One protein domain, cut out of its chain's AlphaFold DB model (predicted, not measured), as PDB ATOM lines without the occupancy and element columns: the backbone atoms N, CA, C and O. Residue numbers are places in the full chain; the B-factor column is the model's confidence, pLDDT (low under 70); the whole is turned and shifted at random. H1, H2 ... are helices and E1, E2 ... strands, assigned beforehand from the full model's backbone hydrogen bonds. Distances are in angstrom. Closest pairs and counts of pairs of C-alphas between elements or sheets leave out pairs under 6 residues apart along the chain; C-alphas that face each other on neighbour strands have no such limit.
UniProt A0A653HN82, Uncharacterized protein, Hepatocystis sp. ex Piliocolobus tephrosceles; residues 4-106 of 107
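Overview. This is residues 4 to 106 of the 107 residues of an uncharacterized protein of Hepatocystis sp. ex Piliocolobus tephrosceles (UniProt A0A653HN82). What shape do these atoms make? A twisted sheet of four strands, E1 to E4, has two short helices, H1 and H2, on one face, while a longer helix, H3, reaches away and residues 100 to 106 stick out as an arm. What is it built of? The printed part has 103 residues with, in order, H1, E1, E2, E3, E4, H2 and H3; the sheet runs E1, E2, E3, E4, antiparallel throughout, and the class is mixed, helices and strands. How large is it? It is compact, with a radius of gyration of the C-alphas of 13.8 A and spans of 44 by 33 by 21 A.

Along the chain. Where do the first elements lie? H1, residues 4 to 11, begins with C-alpha 4 at (196.258, 277.161, 207.555). E1 is residues 18 to 23, E2 residues 26 to 32 with 20.4 A, E3 residues 49 to 57 with 25.2 A, and E4 residues 60 to 63. What follows them? H2 is residues 79 to 86; H3, residues 89 to 104, is 22.3 A long and ends with C-alpha 104 at (183.352, 282.081, 231.778).

Arrangement. How do the strands pair? They form a meander, each strand the antiparallel neighbour of the one before. Within hydrogen-bond range are N 20 and O 28 at 2.9 A for E1 and E2, N 29 and O 52 at 2.9 A for E2 and E3, and N 55 and O 62 at 2.8 A for E3 and E4. Where are the helices? H1 is on the sheet at a height of 10.0 A, over E2, and its closest C-alphas to E1 are those of Glu 9 and Phe 19, 6.7 A apart; H2, on the sheet at a height of 7.6 A, is only just over none of the strands, with 2 of its C-alphas falling on E3. H3, not on the sheet, is close but not clearly touching H2, their closest C-alphas being those of Asn 84 and Val 92, 7.4 A apart. In H1, H2 and H3 every O i to N i+4 pair is within hydrogen-bond range.

Size, cuts and confidence. Is anything missing? The printed part has no cut. Where are the long links and low confidence? The links E2 to E3 and E4 to H2 are long, and residues 35 to 44, 67 to 72 and 105 to 106 have pLDDT under 70.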
ATOM      1  N   GLU A   4     196.089 275.942 206.760       89.19
ATOM      2  CA  GLU A   4     196.258 277.161 207.555       89.19
ATOM      3  C   GLU A   4     195.040 278.084 207.416       89.19
ATOM      4  O   GLU A   4     194.484 278.577 208.394       89.19
ATOM      5  N   ILE A   5     194.546 278.271 206.190       91.75
ATOM      6  CA  ILE A   5     193.405 279.156 205.929       91.75
ATOM      7  C   ILE A   5     192.118 278.575 206.533       91.75
ATOM      8  O   ILE A   5     191.274 279.322 207.027       91.75
ATOM      9  N   LYS A   6     191.961 277.244 206.535       91.94
ATOM     10  CA  LYS A   6     190.841 276.583 207.227       91.94
ATOM     11  C   LYS A   6     190.925 276.757 208.743       91.94
ATOM     12  O   LYS A   6     189.898 276.986 209.380       91.94
ATOM     13  N   ALA A   7     192.126 276.648 209.313       91.44
ATOM     14  CA  ALA A   7     192.345 276.903 210.732       91.44
ATOM     15  C   ALA A   7     191.981 278.352 211.076       91.44
ATOM     16  O   ALA A   7     191.224 278.579 212.012       91.44
ATOM     17  N   ILE A   8     192.389 279.321 210.248       91.25
ATOM     18  CA  ILE A   8     192.046 280.734 210.448       91.25
ATOM     19  C   ILE A   8     190.534 280.968 210.415       91.25
ATOM     20  O   ILE A   8     190.003 281.656 211.290       91.25
ATOM     21  N   GLU A   9     189.837 280.397 209.427       94.12
ATOM     22  CA  GLU A   9     188.376 280.480 209.355       94.12
ATOM     23  C   GLU A   9     187.764 279.976 210.673       94.12
ATOM     24  O   GLU A   9     186.986 280.675 211.322       94.12
ATOM     25  N   LYS A  10     188.166 278.797 211.143       92.12
ATOM     26  CA  LYS A  10     187.585 278.200 212.348       92.12
ATOM     27  C   LYS A  10     187.937 278.958 213.633       92.12
ATOM     28  O   LYS A  10     187.039 279.238 214.436       92.12
ATOM     29  N   ASP A  11     189.212 279.262 213.832       90.56
ATOM     30  CA  ASP A  11     189.761 279.703 215.118       90.56
ATOM     31  C   ASP A  11     189.507 281.194 215.366       90.56
ATOM     32  O   ASP A  11     189.326 281.617 216.510       90.56
ATOM     33  N   TYR A  12     189.369 281.982 214.295       87.62
ATOM     34  CA  TYR A  12     189.123 283.424 214.370       87.62
ATOM     35  C   TYR A  12     187.720 283.830 213.926       87.62
ATOM     36  O   TYR A  12     187.482 285.017 213.729       87.62
ATOM     37  N   LYS A  13     186.765 282.893 213.834       89.12
ATOM     38  CA  LYS A  13     185.369 283.165 213.422       89.12
ATOM     39  C   LYS A  13     184.661 284.270 214.191       89.12
ATOM     40  O   LYS A  13     183.675 284.826 213.735       89.12
ATOM     41  N   ASP A  14     185.120 284.526 215.407       84.88
ATOM     42  CA  ASP A  14     184.583 285.585 216.237       84.88
ATOM     43  C   ASP A  14     185.099 286.963 215.752       84.88
ATOM     44  O   ASP A  14     184.351 287.931 215.798       84.88
ATOM     45  N   PHE A  15     186.315 287.071 215.208       84.38
ATOM     46  CA  PHE A  15     186.958 288.328 214.783       84.38
ATOM     47  C   PHE A  15     186.545 288.850 213.401       84.38
ATOM     48  O   PHE A  15     187.114 289.832 212.925       84.38
ATOM     49  N   TYR A  16     185.564 288.245 212.746       87.50
ATOM     50  CA  TYR A  16     185.060 288.731 211.469       87.50
ATOM     51  C   TYR A  16     183.575 288.387 211.316       87.50
ATOM     52  O   TYR A  16     183.061 287.481 211.964       87.50
ATOM     53  N   GLU A  17     182.886 289.106 210.436       88.25
ATOM     54  CA  GLU A  17     181.484 288.850 210.092       88.25
ATOM     55  C   GLU A  17     181.366 287.833 208.952       88.25
ATOM     56  O   GLU A  17     180.509 286.953 208.956       88.25
ATOM     57  N   LYS A  18     182.247 287.947 207.952       93.19
ATOM     58  CA  LYS A  18     182.250 287.059 206.788       93.19
ATOM     59  C   LYS A  18     183.667 286.676 206.400       93.19
ATOM     60  O   LYS A  18     184.519 287.547 206.257       93.19
ATOM     61  N   PHE A  19     183.866 285.389 206.151       94.75
ATOM     62  CA  PHE A  19     185.051 284.826 205.514       94.75
ATOM     63  C   PHE A  19     184.692 284.403 204.087       94.75
ATOM     64  O   PHE A  19     183.593 283.904 203.840       94.75
ATOM     65  N   THR A  20     185.550 284.644 203.101       95.62
ATOM     66  CA  THR A  20     185.295 284.225 201.713       95.62
ATOM     67  C   THR A  20     186.575 283.750 201.056       95.62
ATOM     68  O   THR A  20     187.573 284.457 201.028       95.62
ATOM     69  N   TYR A  21     186.534 282.554 200.482       95.06
ATOM     70  CA  TYR A  21     187.636 282.008 199.704       95.06
ATOM     71  C   TYR A  21     187.631 282.599 198.296       95.06
ATOM     72  O   TYR A  21     186.618 282.535 197.603       95.06
ATOM     73  N   LEU A  22     188.765 283.156 197.870       92.94
ATOM     74  CA  LEU A  22     188.939 283.677 196.511       92.94
ATOM     75  C   LEU A  22     189.712 282.686 195.636       92.94
ATOM     76  O   LEU A  22     189.393 282.508 194.464       92.94
ATOM     77  N   ASN A  23     190.721 282.019 196.203       90.75
ATOM     78  CA  ASN A  23     191.452 280.921 195.567       90.75
ATOM     79  C   ASN A  23     192.122 280.025 196.635       90.75
ATOM     80  O   ASN A  23     191.835 280.148 197.823       90.75
ATOM     81  N   LYS A  24     193.019 279.110 196.227       88.62
ATOM     82  CA  LYS A  24     193.676 278.140 197.128       88.62
ATOM     83  C   LYS A  24     194.371 278.789 198.336       88.62
ATOM     84  O   LYS A  24     194.330 278.194 199.413       88.62
ATOM     85  N   ASN A  25     194.980 279.958 198.131       92.88
ATOM     86  CA  ASN A  25     195.862 280.638 199.078       92.88
ATOM     87  C   ASN A  25     195.408 282.076 199.372       92.88
ATOM     88  O   ASN A  25     196.127 282.826 200.020       92.88
ATOM     89  N   THR A  26     194.249 282.498 198.874       94.62
ATOM     90  CA  THR A  26     193.745 283.862 199.037       94.62
ATOM     91  C   THR A  26     192.310 283.825 199.520       94.62
ATOM     92  O   THR A  26     191.468 283.103 198.978       94.62
ATOM     93  N   PHE A  27     192.031 284.646 200.518       95.06
ATOM     94  CA  PHE A  27     190.731 284.785 201.142       95.06
ATOM     95  C   PHE A  27     190.451 286.256 201.438       95.06
ATOM     96  O   PHE A  27     191.353 287.090 201.412       95.06
ATOM     97  N   SER A  28     189.195 286.584 201.706       93.88
ATOM     98  CA  SER A  28     188.801 287.895 202.194       93.88
ATOM     99  C   SER A  28     188.039 287.789 203.504       93.88
ATOM    100  O   SER A  28     187.218 286.885 203.675       93.88
ATOM    101  N   ILE A  29     188.277 288.749 204.391       92.75
ATOM    102  CA  ILE A  29     187.548 288.907 205.647       92.75
ATOM    103  C   ILE A  29     186.811 290.242 205.665       92.75
ATOM    104  O   ILE A  29     187.383 291.285 205.344       92.75
ATOM    105  N   ASN A  30     185.543 290.197 206.059       90.62
ATOM    106  CA  ASN A  30     184.724 291.379 206.280       90.62
ATOM    107  C   ASN A  30     184.574 291.605 207.778       90.62
ATOM    108  O   ASN A  30     184.162 290.702 208.507       90.62
ATOM    109  N   ILE A  31     184.859 292.821 208.221       86.81
ATOM    110  CA  ILE A  31     184.798 293.234 209.620       86.81
ATOM    111  C   ILE A  31     183.834 294.411 209.722       86.81
ATOM    112  O   ILE A  31     183.966 295.391 208.986       86.81
ATOM    113  N   ILE A  32     182.863 294.322 210.631       83.44
ATOM    114  CA  ILE A  32     181.947 295.429 210.917       83.44
ATOM    115  C   ILE A  32     182.685 296.467 211.766       83.44
ATOM    116  O   ILE A  32     183.239 296.153 212.819       83.44
ATOM    117  N   VAL A  33     182.671 297.711 211.305       78.06
ATOM    118  CA  VAL A  33     183.366 298.846 211.908       78.06
ATOM    119  C   VAL A  33     182.364 299.978 212.143       78.06
ATOM    120  O   VAL A  33     181.950 300.668 211.221       78.06
ATOM    121  N   ASN A  34     181.943 300.147 213.398       70.62
ATOM    122  CA  ASN A  34     180.875 301.081 213.789       70.62
ATOM    123  C   ASN A  34     181.390 302.443 214.291       70.62
ATOM    124  O   ASN A  34     180.641 303.190 214.915       70.62
ATOM    125  N   GLU A  35     182.666 302.756 214.073       66.31
ATOM    126  CA  GLU A  35     183.344 303.904 214.685       66.31
ATOM    127  C   GLU A  35     184.162 304.694 213.669       66.31
ATOM    128  O   GLU A  35     184.481 304.176 212.602       66.31
ATOM    129  N   ASP A  36     184.541 305.925 214.031       60.62
ATOM    130  CA  ASP A  36     185.467 306.747 213.251       60.62
ATOM    131  C   ASP A  36     186.839 306.079 213.180       60.62
ATOM    132  O   ASP A  36     187.670 306.101 214.094       60.62
ATOM    133  N   ILE A  37     187.069 305.452 212.044       64.38
ATOM    134  CA  ILE A  37     188.288 304.735 211.745       64.38
ATOM    135  C   ILE A  37     189.330 305.758 211.305       64.38
ATOM    136  O   ILE A  37     189.012 306.713 210.593       64.38
ATOM    137  N   LYS A  38     190.597 305.577 211.703       59.75
ATOM    138  CA  LYS A  38     191.689 306.449 211.230       59.75
ATOM    139  C   LYS A  38     191.587 306.597 209.706       59.75
ATOM    140  O   LYS A  38     191.396 305.591 209.027       59.75
ATOM    141  N   ARG A  39     191.802 307.809 209.167       56.97
ATOM    142  CA  ARG A  39     191.730 308.149 207.719       56.97
ATOM    143  C   ARG A  39     192.388 307.133 206.763       56.97
ATOM    144  O   ARG A  39     192.042 307.078 205.596       56.97
ATOM    145  N   LYS A  40     193.347 306.341 207.246       59.00
ATOM    146  CA  LYS A  40     194.036 305.299 206.472       59.00
ATOM    147  C   LYS A  40     193.179 304.052 206.224       59.00
ATOM    148  O   LYS A  40     193.327 303.408 205.198       59.00
ATOM    149  N   GLN A  41     192.291 303.706 207.156       65.50
ATOM    150  CA  GLN A  41     191.402 302.547 207.050       65.50
ATOM    151  C   GLN A  41     190.090 302.891 206.334       65.50
ATOM    152  O   GLN A  41     189.467 301.999 205.769       65.50
ATOM    153  N   SER A  42     189.694 304.172 206.280       61.28
ATOM    154  CA  SER A  42     188.462 304.598 205.595       61.28
ATOM    155  C   SER A  42     188.449 304.275 204.098       61.28
ATOM    156  O   SER A  42     187.378 304.141 203.523       61.28
ATOM    157  N   ILE A  43     189.619 304.106 203.470       64.38
ATOM    158  CA  ILE A  43     189.747 303.700 202.058       64.38
ATOM    159  C   ILE A  43     189.219 302.271 201.839       64.38
ATOM    160  O   ILE A  43     188.657 301.964 200.790       64.38
ATOM    161  N   PHE A  44     189.349 301.405 202.843       68.94
ATOM    162  CA  PHE A  44     188.932 300.001 202.785       68.94
ATOM    163  C   PHE A  44     187.519 299.773 203.324       68.94
ATOM    164  O   PHE A  44     187.049 298.633 203.376       68.94
ATOM    165  N   VAL A  45     186.863 300.843 203.776       75.62
ATOM    166  CA  VAL A  45     185.621 300.765 204.533       75.62
ATOM    167  C   VAL A  45     184.493 301.322 203.695       75.62
ATOM    168  O   VAL A  45     184.460 302.502 203.355       75.62
ATOM    169  N   LYS A  46     183.530 300.459 203.389       78.75
ATOM    170  CA  LYS A  46     182.312 300.825 202.671       78.75
ATOM    171  C   LYS A  46     181.118 300.349 203.475       78.75
ATOM    172  O   LYS A  46     181.066 299.186 203.856       78.75
ATOM    173  N   ASN A  47     180.159 301.240 203.725       82.81
ATOM    174  CA  ASN A  47     178.958 300.940 204.513       82.81
ATOM    175  C   ASN A  47     179.284 300.302 205.880       82.81
ATOM    176  O   ASN A  47     178.686 299.291 206.236       82.81
ATOM    177  N   ASN A  48     180.251 300.858 206.620       82.69
ATOM    178  CA  ASN A  48     180.700 300.337 207.921       82.69
ATOM    179  C   ASN A  48     181.283 298.913 207.871       82.69
ATOM    180  O   ASN A  48     181.321 298.218 208.883       82.69
ATOM    181  N   ILE A  49     181.743 298.461 206.702       86.12
ATOM    182  CA  ILE A  49     182.405 297.168 206.538       86.12
ATOM    183  C   ILE A  49     183.812 297.401 206.008       86.12
ATOM    184  O   ILE A  49     183.990 297.898 204.896       86.12
ATOM    185  N   LEU A  50     184.800 297.001 206.800       86.62
ATOM    186  CA  LEU A  50     186.187 296.861 206.387       86.62
ATOM    187  C   LEU A  50     186.354 295.512 205.684       86.62
ATOM    188  O   LEU A  50     186.098 294.472 206.287       86.62
ATOM    189  N   THR A  51     186.792 295.518 204.426       89.44
ATOM    190  CA  THR A  51     187.109 294.283 203.688       89.44
ATOM    191  C   THR A  51     188.614 294.169 203.506       89.44
ATOM    192  O   THR A  51     189.218 295.059 202.913       89.44
ATOM    193  N   LEU A  52     189.222 293.077 203.967       91.25
ATOM    194  CA  LEU A  52     190.640 292.781 203.747       91.25
ATOM    195  C   LEU A  52     190.771 291.574 202.823       91.25
ATOM    196  O   LEU A  52     190.149 290.547 203.079       91.25
ATOM    197  N   VAL A  53     191.578 291.695 201.773       93.00
ATOM    198  CA  VAL A  53     191.959 290.603 200.873       93.00
ATOM    199  C   VAL A  53     193.351 290.143 201.272       93.00
ATOM    200  O   VAL A  53     194.297 290.924 201.239       93.00
ATOM    201  N   ILE A  54     193.469 288.881 201.665       93.88
ATOM    202  CA  ILE A  54     194.646 288.326 202.325       93.88
ATOM    203  C   ILE A  54     195.117 287.110 201.544       93.88
ATOM    204  O   ILE A  54     194.340 286.196 201.260       93.88
ATOM    205  N   LYS A  55     196.402 287.078 201.213       94.75
ATOM    206  CA  LYS A  55     197.067 285.927 200.614       94.75
ATOM    207  C   LYS A  55     198.017 285.297 201.619       94.75
ATOM    208  O   LYS A  55     198.872 285.974 202.173       94.75
ATOM    209  N   PHE A  56     197.884 283.994 201.822       94.00
ATOM    210  CA  PHE A  56     198.856 283.200 202.551       94.00
ATOM    211  C   PHE A  56     199.951 282.724 201.595       94.00
ATOM    212  O   PHE A  56     199.714 281.964 200.645       94.00
ATOM    213  N   ASN A  57     201.159 283.202 201.847       91.50
ATOM    214  CA  ASN A  57     202.388 282.714 201.249       91.50
ATOM    215  C   ASN A  57     203.092 281.849 202.309       91.50
ATOM    216  O   ASN A  57     202.880 282.064 203.493       91.50
ATOM    217  N   ASN A  58     203.908 280.867 201.921       85.25
ATOM    218  CA  ASN A  58     204.515 279.906 202.857       85.25
ATOM    219  C   ASN A  58     205.166 280.579 204.093       85.25
ATOM    220  O   ASN A  58     206.320 281.000 204.025       85.25
ATOM    221  N   GLY A  59     204.432 280.640 205.212       88.25
ATOM    222  CA  GLY A  59     204.871 281.212 206.490       88.25
ATOM    223  C   GLY A  59     204.538 282.690 206.743       88.25
ATOM    224  O   GLY A  59     204.959 283.208 207.772       88.25
ATOM    225  N   TYR A  60     203.818 283.382 205.853       93.62
ATOM    226  CA  TYR A  60     203.400 284.772 206.071       93.62
ATOM    227  C   TYR A  60     202.127 285.148 205.301       93.62
ATOM    228  O   TYR A  60     201.737 284.525 204.312       93.62
ATOM    229  N   PHE A  61     201.489 286.228 205.731       94.50
ATOM    230  CA  PHE A  61     200.281 286.788 205.146       94.50
ATOM    231  C   PHE A  61     200.589 288.099 204.438       94.50
ATOM    232  O   PHE A  61     201.342 288.926 204.939       94.50
ATOM    233  N   GLU A  62     199.979 288.297 203.280       93.62
ATOM    234  CA  GLU A  62     200.100 289.501 202.472       93.62
ATOM    235  C   GLU A  62     198.718 290.124 202.254       93.62
ATOM    236  O   GLU A  62     197.785 289.436 201.833       93.62
ATOM    237  N   ILE A  63     198.573 291.423 202.516       92.00
ATOM    238  CA  ILE A  63     197.357 292.183 202.210       92.00
ATOM    239  C   ILE A  63     197.413 292.673 200.762       92.00
ATOM    240  O   ILE A  63     198.336 293.391 200.376       92.00
ATOM    241  N   LEU A  64     196.402 292.303 199.976       90.44
ATOM    242  CA  LEU A  64     196.294 292.592 198.541       90.44
ATOM    243  C   LEU A  64     195.316 293.729 198.209       90.44
ATOM    244  O   LEU A  64     195.009 293.949 197.041       90.44
ATOM    245  N   ASN A  65     194.769 294.421 199.210       86.94
ATOM    246  CA  ASN A  65     193.857 295.535 198.968       86.94
ATOM    247  C   ASN A  65     194.527 296.637 198.129       86.94
ATOM    248  O   ASN A  65     195.608 297.119 198.463       86.94
ATOM    249  N   GLU A  66     193.851 297.073 197.066       71.00
ATOM    250  CA  GLU A  66     194.284 298.218 196.263       71.00
ATOM    251  C   GLU A  66     194.277 299.508 197.106       71.00
ATOM    252  O   GLU A  66     193.425 299.681 197.979       71.00
ATOM    253  N   ASN A  67     195.192 300.437 196.813       66.31
ATOM    254  CA  ASN A  67     195.336 301.738 197.492       66.31
ATOM    255  C   ASN A  67     195.857 301.694 198.941       66.31
ATOM    256  O   ASN A  67     195.571 302.596 199.732       66.31
ATOM    257  N   LEU A  68     196.671 300.695 199.297       65.25
ATOM    258  CA  LEU A  68     197.572 300.837 200.444       65.25
ATOM    259  C   LEU A  68     198.474 302.058 200.197       65.25
ATOM    260  O   LEU A  68     199.151 302.124 199.171       65.25
ATOM    261  N   GLU A  69     198.458 303.045 201.103       59.09
ATOM    262  CA  GLU A  69     199.378 304.187 201.024       59.09
ATOM    263  C   GLU A  69     200.820 303.676 200.857       59.09
ATOM    264  O   GLU A  69     201.244 302.731 201.529       59.09
ATOM    265  N   THR A  70     201.583 304.314 199.970       54.19
ATOM    266  CA  THR A  70     202.986 303.982 199.715       54.19
ATOM    267  C   THR A  70     203.771 303.988 201.033       54.19
ATOM    268  O   THR A  70     203.813 305.003 201.726       54.19
ATOM    269  N   GLY A  71     204.383 302.853 201.393       58.12
ATOM    270  CA  GLY A  71     205.142 302.690 202.643       58.12
ATOM    271  C   GLY A  71     204.434 301.902 203.754       58.12
ATOM    272  O   GLY A  71     204.990 301.777 204.845       58.12
ATOM    273  N   TYR A  72     203.240 301.357 203.509       66.00
ATOM    274  CA  TYR A  72     202.605 300.423 204.441       66.00
ATOM    275  C   TYR A  72     203.228 299.026 204.343       66.00
ATOM    276  O   TYR A  72     203.405 298.505 203.243       66.00
ATOM    277  N   ASN A  73     203.521 298.398 205.487       72.81
ATOM    278  CA  ASN A  73     203.883 296.985 205.496       72.81
ATOM    279  C   ASN A  73     202.622 296.159 205.221       72.81
ATOM    280  O   ASN A  73     201.693 296.151 206.028       72.81
ATOM    281  N   ASN A  74     202.575 295.508 204.065       87.12
ATOM    282  CA  ASN A  74     201.489 294.615 203.689       87.12
ATOM    283  C   ASN A  74     201.783 293.155 204.054       87.12
ATOM    284  O   ASN A  74     200.918 292.318 203.821       87.12
ATOM    285  N   ILE A  75     202.956 292.857 204.625       92.12
ATOM    286  CA  ILE A  75     203.393 291.516 205.018       92.12
ATOM    287  C   ILE A  75     203.325 291.357 206.539       92.12
ATOM    288  O   ILE A  75     203.844 292.180 207.295       92.12
ATOM    289  N   PHE A  76     202.720 290.260 206.982       93.12
ATOM    290  CA  PHE A  76     202.482 289.928 208.383       93.12
ATOM    291  C   PHE A  76     202.857 288.473 208.649       93.12
ATOM    292  O   PHE A  76     202.628 287.605 207.814       93.12
ATOM    293  N   GLU A  77     203.408 288.178 209.819       93.62
ATOM    294  CA  GLU A  77     203.818 286.815 210.191       93.62
ATOM    295  C   GLU A  77     202.615 285.941 210.574       93.62
ATOM    296  O   GLU A  77     202.651 284.726 210.413       93.62
ATOM    297  N   ASN A  78     201.540 286.557 211.074       91.19
ATOM    298  CA  ASN A  78     200.320 285.872 211.499       91.19
ATOM    299  C   ASN A  78     199.070 286.754 211.346       91.19
ATOM    300  O   ASN A  78     199.150 287.961 211.086       91.19
ATOM    301  N   ILE A  79     197.898 286.136 211.503       90.31
ATOM    302  CA  ILE A  79     196.602 286.799 211.325       90.31
ATOM    303  C   ILE A  79     196.298 287.798 212.453       90.31
ATOM    304  O   ILE A  79     195.635 288.812 212.230       90.31
ATOM    305  N   GLU A  80     196.825 287.588 213.658       89.19
ATOM    306  CA  GLU A  80     196.631 288.485 214.798       89.19
ATOM    307  C   GLU A  80     197.294 289.843 214.575       89.19
ATOM    308  O   GLU A  80     196.731 290.874 214.953       89.19
ATOM    309  N   GLN A  81     198.461 289.874 213.924       89.88
ATOM    310  CA  GLN A  81     199.095 291.126 213.508       89.88
ATOM    311  C   GLN A  81     198.202 291.903 212.527       89.88
ATOM    312  O   GLN A  81     198.091 293.126 212.649       89.88
ATOM    313  N   ILE A  82     197.498 291.214 211.619       89.81
ATOM    314  CA  ILE A  82     196.531 291.836 210.702       89.81
ATOM    315  C   ILE A  82     195.365 292.431 211.495       89.81
ATOM    316  O   ILE A  82     195.058 293.617 211.337       89.81
ATOM    317  N   PHE A  83     194.752 291.665 212.402       86.88
ATOM    318  CA  PHE A  83     193.653 292.179 213.222       86.88
ATOM    319  C   PHE A  83     194.074 293.384 214.073       86.88
ATOM    320  O   PHE A  83     193.366 294.386 214.095       86.88
ATOM    321  N   ASN A  84     195.248 293.348 214.705       83.19
ATOM    322  CA  ASN A  84     195.755 294.471 215.504       83.19
ATOM    323  C   ASN A  84     196.070 295.725 214.669       83.19
ATOM    324  O   ASN A  84     196.038 296.836 215.196       83.19
ATOM    325  N   THR A  85     196.385 295.554 213.383       83.75
ATOM    326  CA  THR A  85     196.763 296.651 212.480       83.75
ATOM    327  C   THR A  85     195.543 297.324 211.854       83.75
ATOM    328  O   THR A  85     195.466 298.556 211.785       83.75
ATOM    329  N   PHE A  86     194.578 296.521 211.400       82.12
ATOM    330  CA  PHE A  86     193.457 296.999 210.594       82.12
ATOM    331  C   PHE A  86     192.127 297.060 211.343       82.12
ATOM    332  O   PHE A  86     191.242 297.778 210.895       82.12
ATOM    333  N   CYS A  87     191.950 296.360 212.466       79.88
ATOM    334  CA  CYS A  87     190.698 296.455 213.215       79.88
ATOM    335  C   CYS A  87     190.713 297.650 214.181       79.88
ATOM    336  O   CYS A  87     191.733 297.911 214.827       79.88
ATOM    337  N   PRO A  88     189.575 298.341 214.370       75.06
ATOM    338  CA  PRO A  88     189.421 299.302 215.456       75.06
ATOM    339  C   PRO A  88     189.713 298.669 216.826       75.06
ATOM    340  O   PRO A  88     189.351 297.521 217.089       75.06
ATOM    341  N   ILE A  89     190.325 299.431 217.740       76.06
ATOM    342  CA  ILE A  89     190.641 298.965 219.107       76.06
ATOM    343  C   ILE A  89     189.389 298.474 219.836       76.06
ATOM    344  O   ILE A  89     189.423 297.489 220.569       76.06
ATOM    345  N   THR A  90     188.280 299.159 219.633       71.56
ATOM    346  CA  THR A  90     186.965 298.829 220.177       71.56
ATOM    347  C   THR A  90     186.410 297.531 219.623       71.56
ATOM    348  O   THR A  90     185.896 296.743 220.408       71.56
ATOM    349  N   PHE A  91     186.609 297.236 218.336       77.88
ATOM    350  CA  PHE A  91     186.318 295.923 217.766       77.88
ATOM    351  C   PHE A  91     187.152 294.837 218.452       77.88
ATOM    352  O   PHE A  91     186.608 293.861 218.964       77.88
ATOM    353  N   VAL A  92     188.470 295.038 218.558       78.50
ATOM    354  CA  VAL A  92     189.368 294.088 219.236       78.50
ATOM    355  C   VAL A  92     188.951 293.881 220.699       78.50
ATOM    356  O   VAL A  92     188.941 292.752 221.191       78.50
ATOM    357  N   ASN A  93     188.565 294.947 221.403       81.44
ATOM    358  CA  ASN A  93     188.111 294.891 222.792       81.44
ATOM    359  C   ASN A  93     186.746 294.213 222.939       81.44
ATOM    360  O   ASN A  93     186.595 293.361 223.815       81.44
ATOM    361  N   PHE A  94     185.782 294.551 222.084       78.12
ATOM    362  CA  PHE A  94     184.474 293.904 222.012       78.12
ATOM    363  C   PHE A  94     184.646 292.401 221.803       78.12
ATOM    364  O   PHE A  94     184.089 291.596 222.551       78.12
ATOM    365  N   MET A  95     185.509 292.014 220.863       80.12
ATOM    366  CA  MET A  95     185.771 290.613 220.582       80.12
ATOM    367  C   MET A  95     186.466 289.896 221.737       80.12
ATOM    368  O   MET A  95     186.031 288.813 222.135       80.12
ATOM    369  N   LYS A  96     187.468 290.525 222.361       83.31
ATOM    370  CA  LYS A  96     188.101 290.007 223.585       83.31
ATOM    371  C   LYS A  96     187.087 289.801 224.714       83.31
ATOM    372  O   LYS A  96     187.150 288.780 225.396       83.31
ATOM    373  N   GLN A  97     186.159 290.736 224.924       81.25
ATOM    374  CA  GLN A  97     185.108 290.598 225.940       81.25
ATOM    375  C   GLN A  97     184.131 289.470 225.601       81.25
ATOM    376  O   GLN A  97     183.830 288.651 226.467       81.25
ATOM    377  N   LYS A  98     183.694 289.372 224.341       79.06
ATOM    378  CA  LYS A  98     182.807 288.303 223.861       79.06
ATOM    379  C   LYS A  98     183.433 286.919 224.063       79.06
ATOM    380  O   LYS A  98     182.759 286.013 224.547       79.06
ATOM    381  N   ILE A  99     184.724 286.764 223.759       81.12
ATOM    382  CA  ILE A  99     185.471 285.516 223.985       81.12
ATOM    383  C   ILE A  99     185.574 285.208 225.484       81.12
ATOM    384  O   ILE A  99     185.240 284.099 225.898       81.12
ATOM    385  N   LYS A 100     185.966 286.189 226.312       83.50
ATOM    386  CA  LYS A 100     186.033 286.024 227.776       83.50
ATOM    387  C   LYS A 100     184.693 285.587 228.370       83.50
ATOM    388  O   LYS A 100     184.669 284.663 229.174       83.50
ATOM    389  N   SER A 101     183.595 286.210 227.946       76.00
ATOM    390  CA  SER A 101     182.247 285.879 228.417       76.00
ATOM    391  C   SER A 101     181.851 284.442 228.065       76.00
ATOM    392  O   SER A 101     181.372 283.718 228.938       76.00
ATOM    393  N   LYS A 102     182.127 283.983 226.834       76.94
ATOM    394  CA  LYS A 102     181.893 282.581 226.443       76.94
ATOM    395  C   LYS A 102     182.713 281.600 227.282       76.94
ATOM    396  O   LYS A 102     182.185 280.575 227.691       76.94
ATOM    397  N   LEU A 103     183.981 281.918 227.556       76.56
ATOM    398  CA  LEU A 103     184.856 281.067 228.370       76.56
ATOM    399  C   LEU A 103     184.374 280.971 229.824       76.56
ATOM    400  O   LEU A 103     184.357 279.878 230.374       76.56
ATOM    401  N   SER A 104     183.912 282.077 230.416       76.69
ATOM    402  CA  SER A 104     183.352 282.081 231.778       76.69
ATOM    403  C   SER A 104     182.009 281.355 231.920       76.69
ATOM    404  O   SER A 104     181.588 281.077 233.033       76.69
ATOM    405  N   MET A 105     181.311 281.076 230.813       64.50
ATOM    406  CA  MET A 105     180.074 280.278 230.812       64.50
ATOM    407  C   MET A 105     180.336 278.772 230.669       64.50
ATOM    408  O   MET A 105     179.407 277.979 230.793       64.50
ATOM    409  N   LEU A 106     181.575 278.384 230.359       56.84
ATOM    410  CA  LEU A 106     182.008 276.993 230.200       56.84
ATOM    411  C   LEU A 106     182.769 276.467 231.432       56.84
ATOM    412  O   LEU A 106     183.085 275.278 231.471       56.84
TER     413      LEU A 106